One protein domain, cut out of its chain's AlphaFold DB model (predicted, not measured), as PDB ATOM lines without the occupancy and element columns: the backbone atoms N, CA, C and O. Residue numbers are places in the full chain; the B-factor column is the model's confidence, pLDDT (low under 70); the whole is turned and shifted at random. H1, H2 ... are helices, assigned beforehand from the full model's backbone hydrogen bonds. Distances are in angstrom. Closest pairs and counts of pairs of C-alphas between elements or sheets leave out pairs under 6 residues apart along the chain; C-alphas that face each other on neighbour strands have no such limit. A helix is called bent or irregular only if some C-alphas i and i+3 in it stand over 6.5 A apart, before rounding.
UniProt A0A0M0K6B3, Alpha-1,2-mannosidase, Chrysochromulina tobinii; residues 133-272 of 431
ATOM      1  N   ALA A 133     -11.630 -47.110 -28.338       60.28
ATOM      2  CA  ALA A 133     -12.473 -48.121 -29.018       60.28
ATOM      3  C   ALA A 133     -12.673 -48.001 -30.555       60.28
ATOM      4  O   ALA A 133     -12.591 -49.019 -31.242       60.28
ATOM      5  N   ALA A 134     -12.975 -46.821 -31.118       59.84
ATOM      6  CA  ALA A 134     -13.272 -46.683 -32.557       59.84
ATOM      7  C   ALA A 134     -11.997 -46.614 -33.404       59.84
ATOM      8  O   ALA A 134     -11.871 -47.336 -34.390       59.84
ATOM      9  N   SER A 135     -11.046 -45.791 -32.965       69.88
ATOM     10  CA  SER A 135      -9.691 -45.703 -33.529       69.88
ATOM     11  C   SER A 135      -8.985 -47.062 -33.507       69.88
ATOM     12  O   SER A 135      -8.619 -47.547 -34.572       69.88
ATOM     13  N   LEU A 136      -8.947 -47.765 -32.362       72.00
ATOM     14  CA  LEU A 136      -8.397 -49.131 -32.309       72.00
ATOM     15  C   LEU A 136      -9.172 -50.106 -33.193       72.00
ATOM     16  O   LEU A 136      -8.573 -51.004 -33.760       72.00
ATOM     17  N   SER A 137     -10.496 -49.977 -33.328       71.62
ATOM     18  CA  SER A 137     -11.250 -50.879 -34.213       71.62
ATOM     19  C   SER A 137     -10.887 -50.677 -35.688       71.62
ATOM     20  O   SER A 137     -10.800 -51.657 -36.426       71.62
ATOM     21  N   LEU A 138     -10.674 -49.430 -36.121       77.25
ATOM     22  CA  LEU A 138     -10.245 -49.108 -37.487       77.25
ATOM     23  C   LEU A 138      -8.779 -49.505 -37.727       77.25
ATOM     24  O   LEU A 138      -8.468 -50.075 -38.774       77.25
ATOM     25  N   GLU A 139      -7.902 -49.292 -36.745       80.81
ATOM     26  CA  GLU A 139      -6.513 -49.765 -36.774       80.81
ATOM     27  C   GLU A 139      -6.423 -51.296 -36.768       80.81
ATOM     28  O   GLU A 139      -5.749 -51.869 -37.614       80.81
ATOM     29  N   TYR A 140      -7.186 -51.998 -35.931       79.62
ATOM     30  CA  TYR A 140      -7.212 -53.464 -35.932       79.62
ATOM     31  C   TYR A 140      -7.833 -54.033 -37.205       79.62
ATOM     32  O   TYR A 140      -7.417 -55.095 -37.667       79.62
ATOM     33  N   ALA A 141      -8.798 -53.337 -37.813       75.50
ATOM     34  CA  ALA A 141      -9.291 -53.711 -39.133       75.50
ATOM     35  C   ALA A 141      -8.191 -53.594 -40.202       75.50
ATOM     36  O   ALA A 141      -8.106 -54.435 -41.103       75.50
ATOM     37  N   PHE A 142      -7.332 -52.582 -40.090       84.94
ATOM     38  CA  PHE A 142      -6.137 -52.422 -40.907       84.94
ATOM     39  C   PHE A 142      -5.070 -53.502 -40.628       84.94
ATOM     40  O   PHE A 142      -4.539 -54.101 -41.571       84.94
ATOM     41  N   ASP A 143      -4.811 -53.824 -39.363       82.31
ATOM     42  CA  ASP A 143      -3.866 -54.870 -38.961       82.31
ATOM     43  C   ASP A 143      -4.322 -56.253 -39.436       82.31
ATOM     44  O   ASP A 143      -3.527 -57.020 -39.983       82.31
ATOM     45  N   ASP A 144      -5.616 -56.562 -39.313       76.50
ATOM     46  CA  ASP A 144      -6.201 -57.803 -39.819       76.50
ATOM     47  C   ASP A 144      -6.072 -57.888 -41.354       76.50
ATOM     48  O   ASP A 144      -5.743 -58.950 -41.884       76.50
ATOM     49  N   ALA A 145      -6.231 -56.787 -42.100       79.00
ATOM     50  CA  ALA A 145      -5.965 -56.795 -43.545       79.00
ATOM     51  C   ALA A 145      -4.492 -57.121 -43.858       79.00
ATOM     52  O   ALA A 145      -4.204 -57.931 -44.745       79.00
ATOM     53  N   SER A 146      -3.565 -56.552 -43.086       88.06
ATOM     54  CA  SER A 146      -2.129 -56.813 -43.221       88.06
ATOM     55  C   SER A 146      -1.785 -58.275 -42.894       88.06
ATOM     56  O   SER A 146      -1.068 -58.942 -43.648       88.06
ATOM     57  N   LEU A 147      -2.366 -58.833 -41.826       84.81
ATOM     58  CA  LEU A 147      -2.237 -60.251 -41.475       84.81
ATOM     59  C   LEU A 147      -2.841 -61.166 -42.543       84.81
ATOM     60  O   LEU A 147      -2.272 -62.222 -42.832       84.81
ATOM     61  N   ALA A 148      -3.950 -60.765 -43.173       80.38
ATOM     62  CA  ALA A 148      -4.549 -61.513 -44.273       80.38
ATOM     63  C   ALA A 148      -3.585 -61.630 -45.466       80.38
ATOM     64  O   ALA A 148      -3.433 -62.727 -46.019       80.38
ATOM     65  N   ALA A 149      -2.898 -60.541 -45.827       86.12
ATOM     66  CA  ALA A 149      -1.905 -60.523 -46.901       86.12
ATOM     67  C   ALA A 149      -0.693 -61.421 -46.587       86.12
ATOM     68  O   ALA A 149      -0.276 -62.235 -47.424       86.12
ATOM     69  N   VAL A 150      -0.175 -61.353 -45.355       89.88
ATOM     70  CA  VAL A 150       0.925 -62.216 -44.891       89.88
ATOM     71  C   VAL A 150       0.506 -63.689 -44.891       89.88
ATOM     72  O   VAL A 150       1.210 -64.537 -45.442       89.88
ATOM     73  N   ALA A 151      -0.664 -64.015 -44.334       86.62
ATOM     74  CA  ALA A 151      -1.176 -65.383 -44.288       86.62
ATOM     75  C   ALA A 151      -1.373 -65.971 -45.694       86.62
ATOM     76  O   ALA A 151      -1.012 -67.128 -45.920       86.62
ATOM     77  N   SER A 152      -1.883 -65.182 -46.647       88.62
ATOM     78  CA  SER A 152      -2.034 -65.612 -48.044       88.62
ATOM     79  C   SER A 152      -0.683 -65.945 -48.677       88.62
ATOM     80  O   SER A 152      -0.521 -67.024 -49.252       88.62
ATOM     81  N   THR A 153       0.314 -65.074 -48.481       89.31
ATOM     82  CA  THR A 153       1.685 -65.258 -48.992       89.31
ATOM     83  C   THR A 153       2.339 -66.528 -48.441       89.31
ATOM     84  O   THR A 153       3.061 -67.222 -49.155       89.31
ATOM     85  N   LEU A 154       2.039 -66.889 -47.192       94.38
ATOM     86  CA  LEU A 154       2.514 -68.118 -46.547       94.38
ATOM     87  C   LEU A 154       1.691 -69.371 -46.913       94.38
ATOM     88  O   LEU A 154       1.930 -70.445 -46.358       94.38
ATOM     89  N   GLY A 155       0.700 -69.261 -47.804       95.50
ATOM     90  CA  GLY A 155      -0.172 -70.369 -48.209       95.50
ATOM     91  C   GLY A 155      -1.251 -70.744 -47.182       95.50
ATOM     92  O   GLY A 155      -1.884 -71.793 -47.305       95.50
ATOM     93  N   ARG A 156      -1.501 -69.901 -46.173       95.88
ATOM     94  CA  ARG A 156      -2.434 -70.147 -45.055       95.88
ATOM     95  C   ARG A 156      -3.811 -69.554 -45.353       95.88
ATOM     96  O   ARG A 156      -4.293 -68.655 -44.668       95.88
ATOM     97  N   GLN A 157      -4.444 -70.068 -46.406       94.19
ATOM     98  CA  GLN A 157      -5.624 -69.450 -47.028       94.19
ATOM     99  C   GLN A 157      -6.846 -69.330 -46.101       94.19
ATOM    100  O   GLN A 157      -7.513 -68.302 -46.106       94.19
ATOM    101  N   ALA A 158      -7.124 -70.333 -45.258       89.69
ATOM    102  CA  ALA A 158      -8.261 -70.271 -44.330       89.69
ATOM    103  C   ALA A 158      -8.114 -69.148 -43.281       89.69
ATOM    104  O   ALA A 158      -9.083 -68.477 -42.928       89.69
ATOM    105  N   GLU A 159      -6.890 -68.911 -42.807       88.38
ATOM    106  CA  GLU A 159      -6.601 -67.818 -41.875       88.38
ATOM    107  C   GLU A 159      -6.591 -66.465 -42.571       88.38
ATOM    108  O   GLU A 159      -7.152 -65.514 -42.036       88.38
ATOM    109  N   SER A 160      -6.042 -66.399 -43.786       85.19
ATOM    110  CA  SER A 160      -6.117 -65.199 -44.620       85.19
ATOM    111  C   SER A 160      -7.565 -64.742 -44.815       85.19
ATOM    112  O   SER A 160      -7.886 -63.584 -44.555       85.19
ATOM    113  N   GLU A 161      -8.463 -65.665 -45.163       79.81
ATOM    114  CA  GLU A 161      -9.886 -65.360 -45.314       79.81
ATOM    115  C   GLU A 161     -10.524 -64.907 -43.994       79.81
ATOM    116  O   GLU A 161     -11.291 -63.948 -43.977       79.81
ATOM    117  N   THR A 162     -10.168 -65.541 -42.873       75.31
ATOM    118  CA  THR A 162     -10.661 -65.145 -41.543       75.31
ATOM    119  C   THR A 162     -10.270 -63.705 -41.204       75.31
ATOM    120  O   THR A 162     -11.127 -62.913 -40.806       75.31
ATOM    121  N   PHE A 163      -8.999 -63.343 -41.387       75.19
ATOM    122  CA  PHE A 163      -8.514 -61.987 -41.132       75.19
ATOM    123  C   PHE A 163      -9.136 -60.964 -42.094       75.19
ATOM    124  O   PHE A 163      -9.592 -59.907 -41.663       75.19
ATOM    125  N   ARG A 164      -9.280 -61.308 -43.379       77.88
ATOM    126  CA  ARG A 164      -9.943 -60.448 -44.370       77.88
ATOM    127  C   ARG A 164     -11.392 -60.136 -43.988       77.88
ATOM    128  O   ARG A 164     -11.835 -58.998 -44.124       77.88
ATOM    129  N   GLN A 165     -12.134 -61.131 -43.501       74.06
ATOM    130  CA  GLN A 165     -13.504 -60.924 -43.033       74.06
ATOM    131  C   GLN A 165     -13.543 -60.042 -41.784       74.06
ATOM    132  O   GLN A 165     -14.356 -59.123 -41.728       74.06
ATOM    133  N   ARG A 166     -12.650 -60.267 -40.813       74.06
ATOM    134  CA  ARG A 166     -12.557 -59.424 -39.610       74.06
ATOM    135  C   ARG A 166     -12.258 -57.965 -39.943       74.06
ATOM    136  O   ARG A 166     -12.937 -57.094 -39.415       74.06
ATOM    137  N   SER A 167     -11.335 -57.719 -40.870       75.06
ATOM    138  CA  SER A 167     -11.025 -56.384 -41.387       75.06
ATOM    139  C   SER A 167     -12.276 -55.672 -41.924       75.06
ATOM    140  O   SER A 167     -12.642 -54.597 -41.449       75.06
ATOM    141  N   ILE A 168     -13.018 -56.319 -42.830       77.06
ATOM    142  CA  ILE A 168     -14.253 -55.755 -43.403       77.06
ATOM    143  C   ILE A 168     -15.309 -55.512 -42.317       77.06
ATOM    144  O   ILE A 168     -15.922 -54.446 -42.278       77.06
ATOM    145  N   GLN A 169     -15.531 -56.486 -41.431       73.25
ATOM    146  CA  GLN A 169     -16.524 -56.355 -40.364       73.25
ATOM    147  C   GLN A 169     -16.145 -55.275 -39.348       73.25
ATOM    148  O   GLN A 169     -17.037 -54.593 -38.858       73.25
ATOM    149  N   GLY A 170     -14.854 -55.078 -39.061       75.62
ATOM    150  CA  GLY A 170     -14.368 -54.018 -38.177       75.62
ATOM    151  C   GLY A 170     -14.750 -52.628 -38.684       75.62
ATOM    152  O   GLY A 170     -15.296 -51.835 -37.918       75.62
ATOM    153  N   VAL A 171     -14.575 -52.376 -39.987       81.38
ATOM    154  CA  VAL A 171     -15.006 -51.129 -40.647       81.38
ATOM    155  C   VAL A 171     -16.532 -50.999 -40.635       81.38
ATOM    156  O   VAL A 171     -17.070 -50.005 -40.149       81.38
ATOM    157  N   LEU A 172     -17.249 -52.018 -41.126       81.69
ATOM    158  CA  LEU A 172     -18.715 -51.996 -41.211       81.69
ATOM    159  C   LEU A 172     -19.381 -51.837 -39.842       81.69
ATOM    160  O   LEU A 172     -20.448 -51.233 -39.738       81.69
ATOM    161  N   ALA A 173     -18.757 -52.362 -38.788       78.69
ATOM    162  CA  ALA A 173     -19.263 -52.232 -37.438       78.69
ATOM    163  C   ALA A 173     -19.277 -50.773 -36.973       78.69
ATOM    164  O   ALA A 173     -20.181 -50.434 -36.223       78.69
ATOM    165  N   GLN A 174     -18.365 -49.899 -37.398       82.88
ATOM    166  CA  GLN A 174     -18.351 -48.509 -36.914       82.88
ATOM    167  C   GLN A 174     -19.203 -47.557 -37.767       82.88
ATOM    168  O   GLN A 174     -19.453 -46.430 -37.355       82.88
ATOM    169  N   TRP A 175     -19.679 -47.985 -38.937       88.56
ATOM    170  CA  TRP A 175     -20.412 -47.114 -39.857       88.56
ATOM    171  C   TRP A 175     -21.814 -46.743 -39.351       88.56
ATOM    172  O   TRP A 175     -22.656 -47.619 -39.128       88.56
ATOM    173  N   GLU A 176     -22.099 -45.438 -39.248       91.44
ATOM    174  CA  GLU A 176     -23.450 -44.914 -39.024       91.44
ATOM    175  C   GLU A 176     -23.978 -44.194 -40.278       91.44
ATOM    176  O   GLU A 176     -23.519 -43.096 -40.612       91.44
ATOM    177  N   PRO A 177     -24.953 -44.786 -40.991       91.25
ATOM    178  CA  PRO A 177     -25.357 -44.318 -42.312       91.25
ATOM    179  C   PRO A 177     -26.140 -42.999 -42.311       91.25
ATOM    180  O   PRO A 177     -26.153 -42.328 -43.338       91.25
ATOM    181  N   GLN A 178     -26.810 -42.608 -41.219       89.25
ATOM    182  CA  GLN A 178     -27.590 -41.360 -41.205       89.25
ATOM    183  C   GLN A 178     -26.688 -40.125 -41.143       89.25
ATOM    184  O   GLN A 178     -26.998 -39.108 -41.763       89.25
ATOM    185  N   ARG A 179     -25.582 -40.203 -40.394       87.88
ATOM    186  CA  ARG A 179     -24.590 -39.121 -40.269       87.88
ATOM    187  C   ARG A 179     -23.415 -39.248 -41.233       87.88
ATOM    188  O   ARG A 179     -22.682 -38.270 -41.404       87.88
ATOM    189  N   GLU A 180     -23.248 -40.420 -41.844       93.69
ATOM    190  CA  GLU A 180     -22.099 -40.770 -42.683       93.69
ATOM    191  C   GLU A 180     -20.780 -40.590 -41.913       93.69
ATOM    192  O   GLU A 180     -19.896 -39.837 -42.328       93.69
ATOM    193  N   LEU A 181     -20.694 -41.210 -40.733       90.50
ATOM    194  CA  LEU A 181     -19.544 -41.136 -39.826       90.50
ATOM    195  C   LEU A 181     -19.140 -42.531 -39.343       90.50
ATOM    196  O   LEU A 181     -19.964 -43.448 -39.298       90.50
ATOM    197  N   MET A 182     -17.879 -42.658 -38.928       88.12
ATOM    198  CA  MET A 182     -17.409 -43.795 -38.136       88.12
ATOM    199  C   MET A 182     -17.607 -43.464 -36.661       88.12
ATOM    200  O   MET A 182     -17.025 -42.503 -36.169       88.12
ATOM    201  N   CYS A 183     -18.450 -44.229 -35.974       84.81
ATOM    202  CA  CYS A 183     -18.829 -44.003 -34.587       84.81
ATOM    203  C   CYS A 183     -18.391 -45.155 -33.690       84.81
ATOM    204  O   CYS A 183     -18.561 -46.316 -34.049       84.81
ATOM    205  N   ALA A 184     -17.919 -44.832 -32.485       79.00
ATOM    206  CA  ALA A 184     -17.635 -45.829 -31.458       79.00
ATOM    207  C   ALA A 184     -18.876 -46.660 -31.104       79.00
ATOM    208  O   ALA A 184     -20.005 -46.173 -31.181       79.00
ATOM    209  N   ARG A 185     -18.673 -47.893 -30.635       70.50
ATOM    210  CA  ARG A 185     -19.734 -48.717 -30.040       70.50
ATOM    211  C   ARG A 185     -19.616 -48.777 -28.528       70.50
ATOM    212  O   ARG A 185     -18.528 -48.918 -27.980       70.50
ATOM    213  N   SER A 186     -20.760 -48.731 -27.859       70.19
ATOM    214  CA  SER A 186     -20.852 -48.975 -26.424       70.19
ATOM    215  C   SER A 186     -20.499 -50.429 -26.112       70.19
ATOM    216  O   SER A 186     -21.163 -51.337 -26.603       70.19
ATOM    217  N   GLU A 187     -19.523 -50.666 -25.234       63.28
ATOM    218  CA  GLU A 187     -19.220 -52.024 -24.752       63.28
ATOM    219  C   GLU A 187     -20.412 -52.669 -24.026       63.28
ATOM    220  O   GLU A 187     -20.601 -53.881 -24.085       63.28
ATOM    221  N   ALA A 188     -21.240 -51.863 -23.353       65.19
ATOM    222  CA  ALA A 188     -22.356 -52.351 -22.546       65.19
ATOM    223  C   ALA A 188     -23.598 -52.716 -23.376       65.19
ATOM    224  O   ALA A 188     -24.294 -53.672 -23.040       65.19
ATOM    225  N   SER A 189     -23.903 -51.944 -24.424       67.19
ATOM    226  CA  SER A 189     -25.134 -52.110 -25.220       67.19
ATOM    227  C   SER A 189     -24.891 -52.578 -26.657       67.19
ATOM    228  O   SER A 189     -25.816 -53.054 -27.308       67.19
ATOM    229  N   GLY A 190     -23.666 -52.443 -27.170       64.62
ATOM    230  CA  GLY A 190     -23.338 -52.654 -28.579       64.62
ATOM    231  C   GLY A 190     -23.863 -51.561 -29.518       64.62
ATOM    232  O   GLY A 190     -23.596 -51.630 -30.718       64.62
ATOM    233  N   GLU A 191     -24.592 -50.561 -29.012       74.75
ATOM    234  CA  GLU A 191     -25.140 -49.460 -29.811       74.75
ATOM    235  C   GLU A 191     -24.045 -48.487 -30.266       74.75
ATOM    236  O   GLU A 191     -23.039 -48.293 -29.577       74.75
ATOM    237  N   LEU A 192     -24.247 -47.865 -31.434       76.94
ATOM    238  CA  LEU A 192     -23.364 -46.815 -31.940       76.94
ATOM    239  C   LEU A 192     -23.541 -45.538 -31.114       76.94
ATOM    240  O   LEU A 192     -24.642 -45.010 -30.971       76.94
ATOM    241  N   MET A 193     -22.428 -45.021 -30.615       75.69
ATOM    242  CA  MET A 193     -22.308 -43.770 -29.880       75.69
ATOM    243  C   MET A 193     -21.797 -42.692 -30.832       75.69
ATOM    244  O   MET A 193     -20.622 -42.326 -30.820       75.69
ATOM    245  N   CYS A 194     -22.681 -42.208 -31.701       76.38
ATOM    246  CA  CYS A 194     -22.353 -41.076 -32.560       76.38
ATOM    247  C   CYS A 194     -22.512 -39.751 -31.809       76.38
ATOM    248  O   CYS A 194     -23.505 -39.589 -31.093       76.38
ATOM    249  N   PRO A 195     -21.612 -38.775 -32.023       70.62
ATOM    250  CA  PRO A 195     -21.773 -37.432 -31.478       70.62
ATOM    251  C   PRO A 195     -23.143 -36.845 -31.851       70.62
ATOM    252  O   PRO A 195     -23.567 -36.895 -33.013       70.62
ATOM    253  N   SER A 196     -23.870 -36.327 -30.855       58.66
ATOM    254  CA  SER A 196     -25.227 -35.795 -31.041       58.66
ATOM    255  C   SER A 196     -25.239 -34.427 -31.730       58.66
ATOM    256  O   SER A 196     -26.182 -34.143 -32.462       58.66
ATOM    257  N   GLU A 197     -24.192 -33.619 -31.526       56.69
ATOM    258  CA  GLU A 197     -23.919 -32.330 -32.179       56.69
ATOM    259  C   GLU A 197     -22.397 -32.090 -32.241       56.69
ATOM    260  O   GLU A 197     -21.636 -32.707 -31.498       56.69
ATOM    261  N   PHE A 198     -21.950 -31.193 -33.126       56.03
ATOM    262  CA  PHE A 198     -20.551 -30.772 -33.225       56.03
ATOM    263  C   PHE A 198     -20.112 -30.065 -31.939       56.03
ATOM    264  O   PHE A 198     -20.570 -28.957 -31.648       56.03
ATOM    265  N   ALA A 199     -19.194 -30.664 -31.184       51.53
ATOM    266  CA  ALA A 199     -18.519 -29.943 -30.123       51.53
ATOM    267  C   ALA A 199     -17.524 -28.960 -30.769       51.53
ATOM    268  O   ALA A 199     -16.455 -29.341 -31.232       51.53
ATOM    269  N   ALA A 200     -17.860 -27.664 -30.781       46.97
ATOM    270  CA  ALA A 200     -16.961 -26.571 -31.194       46.97
ATOM    271  C   ALA A 200     -15.696 -26.433 -30.318       46.97
ATOM    272  O   ALA A 200     -14.867 -25.546 -30.524       46.97
ATOM    273  N   HIS A 201     -15.545 -27.320 -29.345       51.06
ATOM    274  CA  HIS A 201     -14.334 -27.556 -28.600       51.06
ATOM    275  C   HIS A 201     -14.072 -29.044 -28.719       51.06
ATOM    276  O   HIS A 201     -14.938 -29.832 -28.341       51.06
ATOM    277  N   LEU A 202     -12.893 -29.421 -29.220       51.00
ATOM    278  CA  LEU A 202     -12.408 -30.774 -29.000       51.00
ATOM    279  C   LEU A 202     -12.559 -31.051 -27.506       51.00
ATOM    280  O   LEU A 202     -12.048 -30.258 -26.704       51.00
ATOM    281  N   PRO A 203     -13.297 -32.094 -27.103       45.81
ATOM    282  CA  PRO A 203     -13.372 -32.472 -25.712       45.81
ATOM    283  C   PRO A 203     -12.023 -33.087 -25.352       45.81
ATOM    284  O   PRO A 203     -11.883 -34.294 -25.200       45.81
ATOM    285  N   THR A 204     -10.988 -32.258 -25.220       44.12
ATOM    286  CA  THR A 204      -9.771 -32.681 -24.553       44.12
ATOM    287  C   THR A 204     -10.153 -33.011 -23.112       44.12
ATOM    288  O   THR A 204     -10.660 -32.115 -22.424       44.12
ATOM    289  N   PRO A 205      -9.925 -34.242 -22.619       44.53
ATOM    290  CA  PRO A 205      -9.235 -35.367 -23.265       44.53
ATOM    291  C   PRO A 205     -10.102 -36.612 -23.545       44.53
ATOM    292  O   PRO A 205      -9.538 -37.678 -23.770       44.53
ATOM    293  N   VAL A 206     -11.435 -36.564 -23.459       45.72
ATOM    294  CA  VAL A 206     -12.238 -37.798 -23.401       45.72
ATOM    295  C   VAL A 206     -13.623 -37.649 -24.046       45.72
ATOM    296  O   VAL A 206     -14.634 -37.542 -23.357       45.72
ATOM    297  N   GLU A 207     -13.701 -37.757 -25.370       53.97
ATOM    298  CA  GLU A 207     -14.717 -38.651 -25.936       53.97
ATOM    299  C   GLU A 207     -14.049 -40.023 -26.065       53.97
ATOM    300  O   GLU A 207     -13.088 -40.186 -26.807       53.97
ATOM    301  N   THR A 208     -14.512 -41.014 -25.299       59.66
ATOM    302  CA  THR A 208     -13.873 -42.336 -25.101       59.66
ATOM    303  C   THR A 208     -13.700 -43.196 -26.373       59.66
ATOM    304  O   THR A 208     -13.331 -44.365 -26.274       59.66
ATOM    305  N   GLY A 209     -14.006 -42.665 -27.559       67.94
ATOM    306  CA  GLY A 209     -13.990 -43.382 -28.833       67.94
ATOM    307  C   GLY A 209     -12.729 -43.202 -29.687       67.94
ATOM    308  O   GLY A 209     -12.368 -44.132 -30.408       67.94
ATOM    309  N   TYR A 210     -12.046 -42.056 -29.621       76.12
ATOM    310  CA  TYR A 210     -11.036 -41.664 -30.618       76.12
ATOM    311  C   TYR A 210      -9.701 -41.268 -29.968       76.12
ATOM    312  O   TYR A 210      -9.687 -40.705 -28.874       76.12
ATOM    313  N   VAL A 211      -8.588 -41.571 -30.643       77.81
ATOM    314  CA  VAL A 211      -7.243 -41.058 -30.323       77.81
ATOM    315  C   VAL A 211      -7.028 -39.772 -31.101       77.81
ATOM    316  O   VAL A 211      -7.282 -39.761 -32.303       77.81
ATOM    317  N   GLU A 212      -6.576 -38.719 -30.414       77.75
ATOM    318  CA  GLU A 212      -6.093 -37.456 -31.004       77.75
ATOM    319  C   GLU A 212      -6.967 -36.876 -32.133       77.75
ATOM    320  O   GLU A 212      -6.490 -36.233 -33.061       77.75
ATOM    321  N   GLY A 213      -8.283 -37.066 -32.034       79.12
ATOM    322  CA  GLY A 213      -9.228 -36.578 -33.026       79.12
ATOM    323  C   GLY A 213     -10.665 -36.958 -32.712       79.12
ATOM    324  O   GLY A 213     -10.992 -37.325 -31.582       79.12
ATOM    325  N   ASP A 214     -11.526 -36.864 -33.719       78.50
ATOM    326  CA  ASP A 214     -12.955 -37.147 -33.609       78.50
ATOM    327  C   ASP A 214     -13.477 -38.033 -34.760       78.50
ATOM    328  O   ASP A 214     -12.719 -38.553 -35.584       78.50
ATOM    329  N   ALA A 215     -14.800 -38.206 -34.822       84.50
ATOM    330  CA  ALA A 215     -15.468 -39.005 -35.847       84.50
ATOM    331  C   ALA A 215     -15.258 -38.496 -37.288       84.50
ATOM    332  O   ALA A 215     -15.358 -39.288 -38.224       84.50
ATOM    333  N   TRP A 216     -15.010 -37.195 -37.492       89.00
ATOM    334  CA  TRP A 216     -14.755 -36.622 -38.818       89.00
ATOM    335  C   TRP A 216     -13.349 -36.932 -39.301       89.00
ATOM    336  O   TRP A 216     -13.180 -37.218 -40.483       89.00
ATOM    337  N   GLN A 217     -12.367 -36.899 -38.406       88.44
ATOM    338  CA  GLN A 217     -10.979 -37.244 -38.727       88.44
ATOM    339  C   GLN A 217     -10.834 -38.753 -38.958       88.44
ATOM    340  O   GLN A 217     -10.333 -39.199 -39.991       88.44
ATOM    341  N   TRP A 218     -11.406 -39.567 -38.065       89.19
ATOM    342  CA  TRP A 218     -11.339 -41.030 -38.160       89.19
ATOM    343  C   TRP A 218     -12.215 -41.644 -39.259       89.19
ATOM    344  O   TRP A 218     -12.009 -42.804 -39.617       89.19
ATOM    345  N   LEU A 219     -13.148 -40.888 -39.851       93.31
ATOM    346  CA  LEU A 219     -13.949 -41.339 -40.998       93.31
ATOM    347  C   LEU A 219     -13.078 -41.843 -42.159       93.31
ATOM    348  O   LEU A 219     -13.452 -42.781 -42.865       93.31
ATOM    349  N   TRP A 220     -11.923 -41.218 -42.365       95.12
ATOM    350  CA  TRP A 220     -11.096 -41.434 -43.549       95.12
ATOM    351  C   TRP A 220     -10.080 -42.569 -43.386       95.12
ATOM    352  O   TRP A 220      -9.436 -42.951 -44.364       95.12
ATOM    353  N   PHE A 221      -9.947 -43.147 -42.187       93.06
ATOM    354  CA  PHE A 221      -8.919 -44.141 -41.875       93.06
ATOM    355  C   PHE A 221      -9.324 -45.564 -42.300       93.06
ATOM    356  O   PHE A 221      -9.623 -46.437 -41.488       93.06
ATOM    357  N   VAL A 222      -9.324 -45.815 -43.613       90.06
ATOM    358  CA  VAL A 222      -9.497 -47.162 -44.195       90.06
ATOM    359  C   VAL A 222      -8.445 -47.417 -45.297       90.06
ATOM    360  O   VAL A 222      -8.798 -47.738 -46.435       90.06
ATOM    361  N   PRO A 223      -7.130 -47.270 -45.009       88.19
ATOM    362  CA  PRO A 223      -6.065 -47.343 -46.024       88.19
ATOM    363  C   PRO A 223      -6.002 -48.690 -46.752       88.19
ATOM    364  O   PRO A 223      -5.708 -48.740 -47.943       88.19
ATOM    365  N   HIS A 224      -6.328 -49.777 -46.052       84.81
ATOM    366  CA  HIS A 224      -6.317 -51.136 -46.587       84.81
ATOM    367  C   HIS A 224      -7.455 -51.415 -47.584       84.81
ATOM    368  O   HIS A 224      -7.398 -52.405 -48.311       84.81
ATOM    369  N   ASN A 225      -8.517 -50.595 -47.595       86.50
ATOM    370  CA  ASN A 225      -9.682 -50.818 -48.451       86.50
ATOM    371  C   ASN A 225     -10.478 -49.526 -48.714       86.50
ATOM    372  O   ASN A 225     -11.652 -49.407 -48.359       86.50
ATOM    373  N   ALA A 226      -9.848 -48.554 -49.372       89.50
ATOM    374  CA  ALA A 226     -10.495 -47.286 -49.717       89.50
ATOM    375  C   ALA A 226     -11.762 -47.470 -50.582       89.50
ATOM    376  O   ALA A 226     -12.729 -46.727 -50.430       89.50
ATOM    377  N   SER A 227     -11.813 -48.501 -51.434       87.62
ATOM    378  CA  SER A 227     -13.015 -48.830 -52.217       87.62
ATOM    379  C   SER A 227     -14.199 -49.253 -51.341       87.62
ATOM    380  O   SER A 227     -15.335 -48.873 -51.632       87.62
ATOM    381  N   LEU A 228     -13.957 -50.002 -50.255       88.25
ATOM    382  CA  LEU A 228     -14.992 -50.304 -49.262       88.25
ATOM    383  C   LEU A 228     -15.511 -49.014 -48.633       88.25
ATOM    384  O   LEU A 228     -16.724 -48.836 -48.590       88.25
ATOM    385  N   LEU A 229     -14.624 -48.104 -48.219       93.12
ATOM    386  CA  LEU A 229     -15.024 -46.816 -47.650       93.12
ATOM    387  C   LEU A 229     -15.924 -46.026 -48.613       93.12
ATOM    388  O   LEU A 229     -16.998 -45.593 -48.205       93.12
ATOM    389  N   VAL A 230     -15.554 -45.911 -49.895       93.75
ATOM    390  CA  VAL A 230     -16.395 -45.251 -50.915       93.75
ATOM    391  C   VAL A 230     -17.768 -45.923 -51.028       93.75
ATOM    392  O   VAL A 230     -18.780 -45.234 -51.138       93.75
ATOM    393  N   SER A 231     -17.826 -47.258 -50.951       93.44
ATOM    394  CA  SER A 231     -19.081 -48.018 -51.063       93.44
ATOM    395  C   SER A 231     -20.052 -47.841 -49.888       93.44
ATOM    396  O   SER A 231     -21.221 -48.201 -50.020       93.44
ATOM    397  N   LEU A 232     -19.598 -47.292 -48.753       94.56
ATOM    398  CA  LEU A 232     -20.472 -46.984 -47.613       94.56
ATOM    399  C   LEU A 232     -21.391 -45.788 -47.892       94.56
ATOM    400  O   LEU A 232     -22.458 -45.670 -47.287       94.56
ATOM    401  N   PHE A 233     -20.992 -44.918 -48.818       96.06
ATOM    402  CA  PHE A 233     -21.750 -43.742 -49.220       96.06
ATOM    403  C   PHE A 233     -22.747 -44.085 -50.325       96.06
ATOM    404  O   PHE A 233     -22.564 -45.021 -51.102       96.06
ATOM    405  N   ALA A 234     -23.798 -43.272 -50.449       95.94
ATOM    406  CA  ALA A 234     -24.841 -43.485 -51.455       95.94
ATOM    407  C   ALA A 234     -24.316 -43.455 -52.906       95.94
ATOM    408  O   ALA A 234     -24.927 -44.042 -53.798       95.94
ATOM    409  N   SER A 235     -23.212 -42.744 -53.157       94.12
ATOM    410  CA  SER A 235     -22.516 -42.703 -54.446       94.12
ATOM    411  C   SER A 235     -21.082 -42.171 -54.287       94.12
ATOM    412  O   SER A 235     -20.807 -41.477 -53.302       94.12
ATOM    413  N   PRO A 236     -20.185 -42.394 -55.270       92.44
ATOM    414  CA  PRO A 236     -18.870 -41.747 -55.303       92.44
ATOM    415  C   PRO A 236     -18.948 -40.213 -55.267       92.44
ATOM    416  O   PRO A 236     -18.148 -39.573 -54.591       92.44
ATOM    417  N   ALA A 237     -19.954 -39.614 -55.914       94.44
ATOM    418  CA  ALA A 237     -20.190 -38.173 -55.841       94.44
ATOM    419  C   ALA A 237     -20.502 -37.714 -54.405       94.44
ATOM    420  O   ALA A 237     -19.910 -36.748 -53.933       94.44
ATOM    421  N   ARG A 238     -21.355 -38.446 -53.673       96.69
ATOM    422  CA  ARG A 238     -21.656 -38.138 -52.265       96.69
ATOM    423  C   ARG A 238     -20.427 -38.286 -51.362       96.69
ATOM    424  O   ARG A 238     -20.221 -37.461 -50.475       96.69
ATOM    425  N   PHE A 239     -19.601 -39.305 -51.607       96.38
ATOM    426  CA  PHE A 239     -18.312 -39.475 -50.930       96.38
ATOM    427  C   PHE A 239     -17.409 -38.245 -51.126       96.38
ATOM    428  O   PHE A 239     -16.903 -37.681 -50.156       96.38
ATOM    429  N   VAL A 240     -17.265 -37.783 -52.374       96.81
ATOM    430  CA  VAL A 240     -16.483 -36.582 -52.716       96.81
ATOM    431  C   VAL A 240     -17.058 -35.332 -52.052       96.81
ATOM    432  O   VAL A 240     -16.288 -34.541 -51.519       96.81
ATOM    433  N   GLU A 241     -18.381 -35.154 -52.029       97.50
ATOM    434  CA  GLU A 241     -19.024 -34.022 -51.343       97.50
ATOM    435  C   GLU A 241     -18.715 -34.000 -49.841       97.50
ATOM    436  O   GLU A 241     -18.415 -32.941 -49.290       97.50
ATOM    437  N   LYS A 242     -18.765 -35.161 -49.172       96.94
ATOM    438  CA  LYS A 242     -18.417 -35.276 -47.749       96.94
ATOM    439  C   LYS A 242     -16.946 -34.926 -47.507       96.94
ATOM    440  O   LYS A 242     -16.628 -34.255 -46.525       96.94
ATOM    441  N   LEU A 243     -16.059 -35.356 -48.402       97.62
ATOM    442  CA  LEU A 243     -14.632 -35.048 -48.329       97.62
ATOM    443  C   LEU A 243     -14.359 -33.557 -48.603       97.62
ATOM    444  O   LEU A 243     -13.579 -32.936 -47.881       97.62
ATOM    445  N   ASP A 244     -15.060 -32.946 -49.563       97.44
ATOM    446  CA  ASP A 244     -15.027 -31.499 -49.822       97.44
ATOM    447  C   ASP A 244     -15.502 -30.694 -48.602       97.44
ATOM    448  O   ASP A 244     -14.893 -29.672 -48.262       97.44
ATOM    449  N   GLU A 245     -16.553 -31.156 -47.915       95.50
ATOM    450  CA  GLU A 245     -17.029 -30.556 -46.666       95.50
ATOM    451  C   GLU A 245     -15.940 -30.608 -45.587       95.50
ATOM    452  O   GLU A 245     -15.603 -29.575 -45.003       95.50
ATOM    453  N   PHE A 246     -15.342 -31.780 -45.364       94.00
ATOM    454  CA  PHE A 246     -14.265 -31.979 -44.393       94.00
ATOM    455  C   PHE A 246     -13.059 -31.064 -44.661       94.00
ATOM    456  O   PHE A 246     -12.599 -30.350 -43.768       94.00
ATOM    457  N   MET A 247     -12.597 -30.998 -45.912       94.50
ATOM    458  CA  MET A 247     -11.479 -30.137 -46.316       94.50
ATOM    459  C   MET A 247     -11.811 -28.643 -46.175       94.50
ATOM    460  O   MET A 247     -10.973 -27.836 -45.766       94.50
ATOM    461  N   THR A 248     -13.036 -28.243 -46.520       92.88
ATOM    462  CA  THR A 248     -13.467 -26.837 -46.468       92.88
ATOM    463  C   THR A 248     -13.609 -26.353 -45.032       92.88
ATOM    464  O   THR A 248     -13.029 -25.324 -44.683       92.88
ATOM    465  N   ARG A 249     -14.278 -27.129 -44.174       88.81
ATOM    466  CA  ARG A 249     -14.428 -26.803 -42.749       88.81
ATOM    467  C   ARG A 249     -13.079 -26.749 -42.035       88.81
ATOM    468  O   ARG A 249     -12.874 -25.860 -41.212       88.81
ATOM    469  N   GLY A 250     -12.135 -27.617 -42.410       88.12
ATOM    470  CA  GLY A 250     -10.764 -27.573 -41.898       88.12
ATOM    471  C   GLY A 250     -10.039 -26.270 -42.232       88.12
ATOM    472  O   GLY A 250      -9.419 -25.676 -41.356       88.12
ATOM    473  N   ARG A 251     -10.176 -25.761 -43.464       84.94
ATOM    474  CA  ARG A 251      -9.589 -24.465 -43.867       84.94
ATOM    475  C   ARG A 251     -10.252 -23.257 -43.205       84.94
ATOM    476  O   ARG A 251      -9.600 -22.233 -42.988       84.94
ATOM    477  N   GLU A 252     -11.546 -23.348 -42.931       83.69
ATOM    478  CA  GLU A 252     -12.319 -22.280 -42.292       83.69
ATOM    479  C   GLU A 252     -12.151 -22.247 -40.770       83.69
ATOM    480  O   GLU A 252     -12.516 -21.249 -40.149       83.69
ATOM    481  N   TRP A 253     -11.570 -23.284 -40.160       72.50
ATOM    482  CA  TRP A 253     -11.345 -23.355 -38.721       72.50
ATOM    483  C   TRP A 253     -10.435 -22.212 -38.235       72.50
ATOM    484  O   TRP A 253      -9.287 -22.069 -38.654       72.50
ATOM    485  N   ARG A 254     -10.964 -21.351 -37.353       61.53
ATOM    486  CA  ARG A 254     -10.287 -20.128 -36.865       61.53
ATOM    487  C   ARG A 254      -9.829 -20.192 -35.406       61.53
ATOM    488  O   ARG A 254      -9.338 -19.183 -34.909       61.53
ATOM    489  N   ALA A 255      -9.948 -21.332 -34.719       57.25
ATOM    490  CA  ALA A 255      -9.594 -21.435 -33.294       57.25
ATOM    491  C   ALA A 255      -8.077 -21.326 -32.996       57.25
ATOM    492  O   ALA A 255      -7.679 -21.369 -31.834       57.25
ATOM    493  N   GLY A 256      -7.249 -21.090 -34.021       45.19
ATOM    494  CA  GLY A 256      -5.830 -20.761 -33.906       45.19
ATOM    495  C   GLY A 256      -4.933 -21.996 -33.824       45.19
ATOM    496  O   GLY A 256      -5.340 -23.032 -33.314       45.19
ATOM    497  N   ASN A 257      -3.692 -21.856 -34.297       47.16
ATOM    498  CA  ASN A 257      -2.650 -22.895 -34.417       47.16
ATOM    499  C   ASN A 257      -2.215 -23.571 -33.091       47.16
ATOM    500  O   ASN A 257      -1.178 -24.220 -33.047       47.16
ATOM    501  N   VAL A 258      -2.951 -23.369 -31.995       47.28
ATOM    502  CA  VAL A 258      -2.648 -23.889 -30.651       47.28
ATOM    503  C   VAL A 258      -3.665 -24.961 -30.218       47.28
ATOM    504  O   VAL A 258      -3.393 -25.703 -29.280       47.28
ATOM    505  N   LEU A 259      -4.820 -25.068 -30.889       52.47
ATOM    506  CA  LEU A 259      -5.851 -26.078 -30.615       52.47
ATOM    507  C   LEU A 259      -6.041 -26.984 -31.832       52.47
ATOM    508  O   LEU A 259      -6.016 -26.508 -32.968       52.47
ATOM    509  N   SER A 260      -6.274 -28.272 -31.589       64.69
ATOM    510  CA  SER A 260      -6.505 -29.248 -32.648       64.69
ATOM    511  C   SER A 260      -7.768 -28.905 -33.465       64.69
ATOM    512  O   SER A 260      -8.702 -28.239 -32.997       64.69
ATOM    513  N   ASN A 261      -7.750 -29.282 -34.742       74.31
ATOM    514  CA  ASN A 261      -8.818 -29.022 -35.702       74.31
ATOM    515  C   ASN A 261      -9.692 -30.285 -35.813       74.31
ATOM    516  O   ASN A 261      -9.133 -31.343 -36.076       74.31
ATOM    517  N   PRO A 262     -11.021 -30.197 -35.604       78.06
ATOM    518  CA  PRO A 262     -11.933 -31.346 -35.697       78.06
ATOM    519  C   PRO A 262     -12.272 -31.739 -37.148       78.06
ATOM    520  O   PRO A 262     -13.033 -32.662 -37.410       78.06
ATOM    521  N   PHE A 263     -11.752 -30.998 -38.121       87.25
ATOM    522  CA  PHE A 263     -11.804 -31.340 -39.537       87.25
ATOM    523  C   PHE A 263     -10.385 -31.561 -40.048       87.25
ATOM    524  O   PHE A 263      -9.472 -31.766 -39.259       87.25
ATOM    525  N   TYR A 264     -10.188 -31.475 -41.365       91.56
ATOM    526  CA  TYR A 264      -8.893 -31.751 -41.963       91.56
ATOM    527  C   TYR A 264      -7.756 -30.957 -41.308       91.56
ATOM    528  O   TYR A 264      -7.690 -29.723 -41.421       91.56
ATOM    529  N   TRP A 265      -6.832 -31.685 -40.685       89.81
ATOM    530  CA  TRP A 265      -5.617 -31.157 -40.096       89.81
ATOM    531  C   TRP A 265      -4.393 -31.846 -40.693       89.81
ATOM    532  O   TRP A 265      -4.091 -32.997 -40.409       89.81
ATOM    533  N   ALA A 266      -3.622 -31.100 -41.484       91.12
ATOM    534  CA  ALA A 266      -2.413 -31.620 -42.124       91.12
ATOM    535  C   ALA A 266      -1.297 -32.046 -41.147       91.12
ATOM    536  O   ALA A 266      -0.323 -32.642 -41.587       91.12
ATOM    537  N   GLY A 267      -1.403 -31.683 -39.865       88.94
ATOM    538  CA  GLY A 267      -0.441 -32.029 -38.817       88.94
ATOM    539  C   GLY A 267      -0.880 -33.190 -37.928       88.94
ATOM    540  O   GLY A 267      -0.321 -33.307 -36.846       88.94
ATOM    541  N   ASN A 268      -1.892 -33.965 -38.342       89.25
ATOM    542  CA  ASN A 268      -2.458 -35.080 -37.581       89.25
ATOM    543  C   ASN A 268      -2.495 -36.355 -38.432       89.25
ATOM    544  O   ASN A 268      -2.908 -36.327 -39.595       89.25
ATOM    545  N   GLU A 269      -2.101 -37.481 -37.858       90.00
ATOM    546  CA  GLU A 269      -1.925 -38.765 -38.540       90.00
ATOM    547  C   GLU A 269      -3.203 -39.354 -39.152       90.00
ATOM    548  O   GLU A 269      -3.128 -39.820 -40.297       90.00
ATOM    549  N   PRO A 270      -4.378 -39.318 -38.484       88.62
ATOM    550  CA  PRO A 270      -5.609 -39.887 -39.041       88.62
ATOM    551  C   PRO A 270      -6.017 -39.253 -40.381       88.62
ATOM    552  O   PRO A 270      -6.630 -39.908 -41.227       88.62
ATOM    553  N   ASP A 271      -5.621 -37.998 -40.608       93.31
ATOM    554  CA  ASP A 271      -6.047 -37.188 -41.751       93.31
ATOM    555  C   ASP A 271      -5.112 -37.304 -42.964       93.31
ATOM    556  O   ASP A 271      -5.464 -36.872 -44.067       93.31
ATOM    557  N   LEU A 272      -3.927 -37.906 -42.808       94.62
ATOM    558  CA  LEU A 272      -2.884 -37.940 -43.844       94.62
ATOM    559  C   LEU A 272      -3.323 -38.619 -45.144       94.62
ATOM    560  O   LEU A 272      -2.885 -38.229 -46.232       94.62
TER     561      LEU A 272
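AT A GLANCE: This is residues 133 to 272 of the 431 residues of the protein "Alpha-1,2-mannosidase" of Chrysochromulina tobinii (UniProt A0A0M0K6B3). A helical hairpin, H1 with H2, makes one end of the model, and a body built largely of loops makes the other. In that body the short H3 lies near the middle, H4 crosses the hairpin at H1, and H5 lies beyond H4. The printed part has 140 residues, with five named helices in the order H1, H2, H3, H4, H5 and no named strand; the class is all helix, though 69 residues, under half, are in named elements. The whole is compact, with a radius of gyration of the C-alphas of 16.0 A and spans of 52 by 36 by 29 A.

IN THESE COORDINATES: H1, residues 133 to 153, begins at C-alpha 133 (-12.473, -48.121, -29.018) and is 29.9 A long. H2, residues 157 to 174, measures 26.5 A. H3 is residues 215 to 218, 5.1 A, and H4 is residues 223 to 231, 14.0 A. H4 is irregular: C-alphas 224 and 227 are 9.0 A apart. H5, residues 236 to 252, measures 24.3 A and ends at C-alpha 252 (-12.319, -22.280, -42.292).

HOW THE PARTS SIT: H1 and H2 form a hairpin and touch, closest at the C-alphas of Ala 141 and Ser 167, 3.9 A, at a shallow tilt of 20 degrees, opposite ways. H1 touches H4 with residues 142 to 146 alone, closest at the C-alphas of Phe 142 and His 224, 5.8 A; at 71 degrees they are only just about perpendicular. H4 and H5 are close but not clearly touching, closest at the C-alphas of Val 230 and Phe 239, 6.1 A. H5 is apart from H1 and H2. Every O i to N i+4 pair is within hydrogen-bond range in H1 and H5, 13 of 14 in H2 and 3 of 5 in H4; H3 is too short for such a pair.

THE WHOLE: The C-alphas farthest apart are those of Gly 155 and Arg 254, 52.5 A. The printed part has no cut. The link from H2 to H3, 40 residues, is long; short antiparallel pairings join residues 175 to 176 with 181 to 182 and 184 to 185 with 192 to 193. The mean pLDDT of the printed part is 79.8, and it is under 70 at residues 133 to 135, 187 to 190, 196 to 209 and 254 to 260.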